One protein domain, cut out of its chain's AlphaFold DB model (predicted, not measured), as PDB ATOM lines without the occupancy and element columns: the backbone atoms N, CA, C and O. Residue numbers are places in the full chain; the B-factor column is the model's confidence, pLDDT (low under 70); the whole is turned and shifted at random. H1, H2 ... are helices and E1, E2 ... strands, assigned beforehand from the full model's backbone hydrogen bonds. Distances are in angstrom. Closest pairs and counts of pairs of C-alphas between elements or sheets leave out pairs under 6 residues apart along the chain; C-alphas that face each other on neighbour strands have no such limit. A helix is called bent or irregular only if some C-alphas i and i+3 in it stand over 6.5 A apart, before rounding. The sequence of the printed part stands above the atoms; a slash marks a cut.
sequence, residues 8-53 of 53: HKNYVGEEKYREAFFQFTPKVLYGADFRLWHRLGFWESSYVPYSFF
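Overview. This is residues 8 to 53 of the 53 residues of an uncharacterized protein of Leptospira weilii str. Ecochallenge (UniProt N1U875). One long helix, H1, makes one side of the model; after it the chain folds back to a short helix, H2, then swings round to strand E1, which runs beside the first printed residues. The printed part has 46 residues, under half in named elements, in the order H1, H2, E1; the class is mostly helix. It is compact, with a radius of gyration of the C-alphas of 10.1 A and spans of 27 by 25 by 18 A.

Arrangement. H1, residues 15 to 28, and H2, residues 35 to 39, are close but not clearly touching; their closest C-alphas, Phe 22 and Arg 35, are 6.5 A apart. E1, residues 50 to 52, is apart from both helices and pairs with no named strand. Residues 8 to 9 pair antiparallel with residues 50 to 51 of E1. Every O i to N i+4 pair is within hydrogen-bond range in H2, and 8 of 10 are in H1.

Along the chain. H1 measures 20.2 A, from C-alpha 15 at (212.731, 178.553, 155.987); it is only just irregular, with C-alphas 23 and 26 6.7 A apart. H2 measures 6.2 A. E1 measures 7.1 A and ends at C-alpha 52, (204.562, 183.188, 141.231).

Size, cuts and confidence. The farthest C-alphas, Leu 40 and Phe 53, are 27.7 A apart. The printed part has no cut, and both links are short. Residues 8 to 9, 12, 47 and 51 to 53 have pLDDT under 70.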
ATOM      1  N   HIS A   8     202.931 180.603 145.619       67.12
ATOM      2  CA  HIS A   8     203.419 180.295 146.954       67.12
ATOM      3  C   HIS A   8     203.435 181.558 147.809       67.12
ATOM      4  O   HIS A   8     204.112 182.538 147.488       67.12
ATOM      5  N   LYS A   9     202.707 181.503 148.924       68.00
ATOM      6  CA  LYS A   9     202.661 182.527 149.973       68.00
ATOM      7  C   LYS A   9     203.272 181.969 151.256       68.00
ATOM      8  O   LYS A   9     203.286 180.759 151.431       68.00
ATOM      9  N   ASN A  10     203.651 182.846 152.182       70.00
ATOM     10  CA  ASN A  10     204.113 182.501 153.534       70.00
ATOM     11  C   ASN A  10     205.572 182.024 153.647       70.00
ATOM     12  O   ASN A  10     205.883 181.042 154.320       70.00
ATOM     13  N   TYR A  11     206.506 182.812 153.111       72.44
ATOM     14  CA  TYR A  11     207.936 182.605 153.385       72.44
ATOM     15  C   TYR A  11     208.291 182.725 154.878       72.44
ATOM     16  O   TYR A  11     209.332 182.248 155.307       72.44
ATOM     17  N   VAL A  12     207.425 183.303 155.716       69.12
ATOM     18  CA  VAL A  12     207.621 183.334 157.177       69.12
ATOM     19  C   VAL A  12     207.647 181.920 157.771       69.12
ATOM     20  O   VAL A  12     208.471 181.627 158.631       69.12
ATOM     21  N   GLY A  13     206.766 181.029 157.314       76.00
ATOM     22  CA  GLY A  13     206.689 179.656 157.823       76.00
ATOM     23  C   GLY A  13     207.707 178.710 157.192       76.00
ATOM     24  O   GLY A  13     208.080 177.711 157.799       76.00
ATOM     25  N   GLU A  14     208.189 179.034 155.992       84.06
ATOM     26  CA  GLU A  14     209.008 178.128 155.195       84.06
ATOM     27  C   GLU A  14     210.440 178.640 155.036       84.06
ATOM     28  O   GLU A  14     210.754 179.447 154.158       84.06
ATOM     29  N   GLU A  15     211.329 178.130 155.892       85.94
ATOM     30  CA  GLU A  15     212.731 178.553 155.987       85.94
ATOM     31  C   GLU A  15     213.452 178.549 154.636       85.94
ATOM     32  O   GLU A  15     214.108 179.527 154.285       85.94
ATOM     33  N   LYS A  16     213.260 177.498 153.831       87.12
ATOM     34  CA  LYS A  16     213.869 177.388 152.500       87.12
ATOM     35  C   LYS A  16     213.536 178.589 151.609       87.12
ATOM     36  O   LYS A  16     214.421 179.128 150.944       87.12
ATOM     37  N   TYR A  17     212.271 179.004 151.579       83.50
ATOM     38  CA  TYR A  17     211.833 180.116 150.740       83.50
ATOM     39  C   TYR A  17     212.204 181.471 151.343       83.50
ATOM     40  O   TYR A  17     212.568 182.387 150.603       83.50
ATOM     41  N   ARG A  18     212.202 181.582 152.675       89.00
ATOM     42  CA  ARG A  18     212.708 182.764 153.379       89.00
ATOM     43  C   ARG A  18     214.162 183.054 153.048       89.00
ATOM     44  O   ARG A  18     214.499 184.184 152.709       89.00
ATOM     45  N   GLU A  19     215.011 182.034 153.113       90.19
ATOM     46  CA  GLU A  19     216.433 182.191 152.825       90.19
ATOM     47  C   GLU A  19     216.664 182.548 151.359       90.19
ATOM     48  O   GLU A  19     217.431 183.464 151.062       90.19
ATOM     49  N   ALA A  20     215.938 181.915 150.432       88.31
ATOM     50  CA  ALA A  20     215.987 182.298 149.022       88.31
ATOM     51  C   ALA A  20     215.603 183.777 148.815       88.31
ATOM     52  O   ALA A  20     216.300 184.498 148.097       88.31
ATOM     53  N   PHE A  21     214.552 184.252 149.491       87.25
ATOM     54  CA  PHE A  21     214.135 185.653 149.460       87.25
ATOM     55  C   PHE A  21     215.232 186.586 150.001       87.25
ATOM     56  O   PHE A  21     215.604 187.538 149.318       87.25
ATOM     57  N   PHE A  22     215.834 186.276 151.155       91.00
ATOM     58  CA  PHE A  22     216.924 187.077 151.732       91.00
ATOM     59  C   PHE A  22     218.185 187.132 150.866       91.00
ATOM     60  O   PHE A  22     218.908 188.125 150.901       91.00
ATOM     61  N   GLN A  23     218.477 186.087 150.093       92.44
ATOM     62  CA  GLN A  23     219.602 186.096 149.150       92.44
ATOM     63  C   GLN A  23     219.289 186.875 147.866       92.44
ATOM     64  O   GLN A  23     220.201 187.378 147.200       92.44
ATOM     65  N   PHE A  24     218.011 186.944 147.497       90.38
ATOM     66  CA  PHE A  24     217.540 187.603 146.287       90.38
ATOM     67  C   PHE A  24     217.391 189.115 146.474       90.38
ATOM     68  O   PHE A  24     217.945 189.881 145.681       90.38
ATOM     69  N   THR A  25     216.690 189.560 147.520       90.94
ATOM     70  CA  THR A  25     216.275 190.963 147.651       90.94
ATOM     71  C   THR A  25     217.414 191.979 147.642       90.94
ATOM     72  O   THR A  25     217.255 192.981 146.948       90.94
ATOM     73  N   PRO A  26     218.591 191.761 148.265       94.44
ATOM     74  CA  PRO A  26     219.644 192.771 148.227       94.44
ATOM     75  C   PRO A  26     220.162 193.019 146.804       94.44
ATOM     76  O   PRO A  26     220.549 194.138 146.475       94.44
ATOM     77  N   LYS A  27     220.131 191.991 145.943       93.94
ATOM     78  CA  LYS A  27     220.624 192.057 144.559       93.94
ATOM     79  C   LYS A  27     219.677 192.816 143.635       93.94
ATOM     80  O   LYS A  27     220.133 193.445 142.689       93.94
ATOM     81  N   VAL A  28     218.372 192.731 143.891       92.50
ATOM     82  CA  VAL A  28     217.335 193.275 142.997       92.50
ATOM     83  C   VAL A  28     216.627 194.515 143.541       92.50
ATOM     84  O   VAL A  28     216.000 195.234 142.773       92.50
ATOM     85  N   LEU A  29     216.740 194.786 144.843       90.69
ATOM     86  CA  LEU A  29     216.085 195.899 145.534       90.69
ATOM     87  C   LEU A  29     217.116 196.849 146.159       90.69
ATOM     88  O   LEU A  29     216.975 197.254 147.309       90.69
ATOM     89  N   TYR A  30     218.172 197.183 145.411       93.62
ATOM     90  CA  TYR A  30     219.159 198.211 145.780       93.62
ATOM     91  C   TYR A  30     219.744 198.049 147.199       93.62
ATOM     92  O   TYR A  30     219.925 199.024 147.923       93.62
ATOM     93  N   GLY A  31     220.033 196.809 147.606       91.69
ATOM     94  CA  GLY A  31     220.605 196.505 148.919       91.69
ATOM     95  C   GLY A  31     219.594 196.279 150.047       91.69
ATOM     96  O   GLY A  31     220.015 196.093 151.186       91.69
ATOM     97  N   ALA A  32     218.286 196.243 149.771       89.38
ATOM     98  CA  ALA A  32     217.290 195.936 150.798       89.38
ATOM     99  C   ALA A  32     217.459 194.509 151.370       89.38
ATOM    100  O   ALA A  32     217.265 193.505 150.672       89.38
ATOM    101  N   ASP A  33     217.779 194.426 152.666       90.69
ATOM    102  CA  ASP A  33     217.888 193.181 153.436       90.69
ATOM    103  C   ASP A  33     216.700 193.037 154.404       90.69
ATOM    104  O   ASP A  33     216.561 193.766 155.388       90.69
ATOM    105  N   PHE A  34     215.839 192.055 154.131       89.38
ATOM    106  CA  PHE A  34     214.627 191.794 154.909       89.38
ATOM    107  C   PHE A  34     214.861 190.914 156.145       89.38
ATOM    108  O   PHE A  34     213.916 190.655 156.895       89.38
ATOM    109  N   ARG A  35     216.099 190.482 156.427       91.56
ATOM    110  CA  ARG A  35     216.416 189.716 157.647       91.56
ATOM    111  C   ARG A  35     216.098 190.503 158.909       91.56
ATOM    112  O   ARG A  35     215.579 189.930 159.865       91.56
ATOM    113  N   LEU A  36     216.403 191.803 158.918       89.88
ATOM    114  CA  LEU A  36     216.092 192.672 160.053       89.88
ATOM    115  C   LEU A  36     214.576 192.772 160.254       89.88
ATOM    116  O   LEU A  36     214.098 192.606 161.370       89.88
ATOM    117  N   TRP A  37     213.829 192.947 159.164       87.62
ATOM    118  CA  TRP A  37     212.366 193.007 159.176       87.62
ATOM    119  C   TRP A  37     211.738 191.735 159.765       87.62
ATOM    120  O   TRP A  37     210.864 191.807 160.626       87.62
ATOM    121  N   HIS A  38     212.248 190.565 159.367       88.06
ATOM    122  CA  HIS A  38     211.830 189.276 159.917       88.06
ATOM    123  C   HIS A  38     212.178 189.129 161.406       88.06
ATOM    124  O   HIS A  38     211.325 188.726 162.191       88.06
ATOM    125  N   ARG A  39     213.406 189.485 161.817       89.06
ATOM    126  CA  ARG A  39     213.840 189.410 163.229       89.06
ATOM    127  C   ARG A  39     213.013 190.301 164.153       89.06
ATOM    128  O   ARG A  39     212.815 189.940 165.306       89.06
ATOM    129  N   LEU A  40     212.555 191.445 163.652       89.88
ATOM    130  CA  LEU A  40     211.715 192.380 164.399       89.88
ATOM    131  C   LEU A  40     210.231 191.979 164.416       89.88
ATOM    132  O   LEU A  40     209.431 192.662 165.046       89.88
ATOM    133  N   GLY A  41     209.853 190.880 163.751       86.00
ATOM    134  CA  GLY A  41     208.474 190.391 163.729       86.00
ATOM    135  C   GLY A  41     207.535 191.195 162.828       86.00
ATOM    136  O   GLY A  41     206.329 191.002 162.889       86.00
ATOM    137  N   PHE A  42     208.061 192.063 161.958       84.06
ATOM    138  CA  PHE A  42     207.253 192.954 161.117       84.06
ATOM    139  C   PHE A  42     206.631 192.274 159.882       84.06
ATOM    140  O   PHE A  42     205.943 192.922 159.090       84.06
ATOM    141  N   TRP A  43     206.869 190.976 159.673       81.31
ATOM    142  CA  TRP A  43     206.099 190.170 158.720       81.31
ATOM    143  C   TRP A  43     204.768 189.747 159.337       81.31
ATOM    144  O   TRP A  43     204.558 188.595 159.716       81.31
ATOM    145  N   GLU A  44     203.871 190.721 159.434       72.62
ATOM    146  CA  GLU A  44     202.496 190.505 159.862       72.62
ATOM    147  C   GLU A  44     201.603 190.064 158.694       72.62
ATOM    148  O   GLU A  44     201.987 190.104 157.525       72.62
ATOM    149  N   SER A  45     200.371 189.655 159.005       70.50
ATOM    150  CA  SER A  45     199.385 189.184 158.018       70.50
ATOM    151  C   SER A  45     199.096 190.176 156.876       70.50
ATOM    152  O   SER A  45     198.680 189.760 155.795       70.50
ATOM    153  N   SER A  46     199.356 191.468 157.088       70.00
ATOM    154  CA  SER A  46     199.247 192.536 156.090       70.00
ATOM    155  C   SER A  46     200.395 192.555 155.074       70.00
ATOM    156  O   SER A  46     200.261 193.157 154.010       70.00
ATOM    157  N   TYR A  47     201.511 191.887 155.374       68.94
ATOM    158  CA  TYR A  47     202.710 191.846 154.545       68.94
ATOM    159  C   TYR A  47     203.267 190.420 154.487       68.94
ATOM    160  O   TYR A  47     204.352 190.122 154.982       68.94
ATOM    161  N   VAL A  48     202.495 189.522 153.871       70.50
ATOM    162  CA  VAL A  48     202.939 188.156 153.585       70.50
ATOM    163  C   VAL A  48     203.649 188.153 152.230       70.50
ATOM    164  O   VAL A  48     202.988 188.349 151.208       70.50
ATOM    165  N   PRO A  49     204.970 187.910 152.176       72.25
ATOM    166  CA  PRO A  49     205.670 187.774 150.908       72.25
ATOM    167  C   PRO A  49     205.137 186.569 150.135       72.25
ATOM    168  O   PRO A  49     204.860 185.508 150.712       72.25
ATOM    169  N   TYR A  50     205.032 186.734 148.822       72.38
ATOM    170  CA  TYR A  50     204.629 185.689 147.894       72.38
ATOM    171  C   TYR A  50     205.409 185.813 146.586       72.38
ATOM    172  O   TYR A  50     205.937 186.877 146.258       72.38
ATOM    173  N   SER A  51     205.449 184.731 145.817       68.00
ATOM    174  CA  SER A  51     205.838 184.791 144.411       68.00
ATOM    175  C   SER A  51     205.037 183.800 143.577       68.00
ATOM    176  O   SER A  51     204.416 182.867 144.092       68.00
ATOM    177  N   PHE A  52     205.043 184.071 142.278       67.38
ATOM    178  CA  PHE A  52     204.562 183.188 141.231       67.38
ATOM    179  C   PHE A  52     205.790 182.586 140.546       67.38
ATOM    180  O   PHE A  52     206.656 183.346 140.100       67.38
ATOM    181  N   PHE A  53     205.877 181.258 140.469       64.50
ATOM    182  CA  PHE A  53     206.961 180.550 139.775       64.50
ATOM    183  C   PHE A  53     206.447 179.424 138.883       64.50
ATOM    184  O   PHE A  53     205.389 178.833 139.204       64.50
TER     185      PHE A  53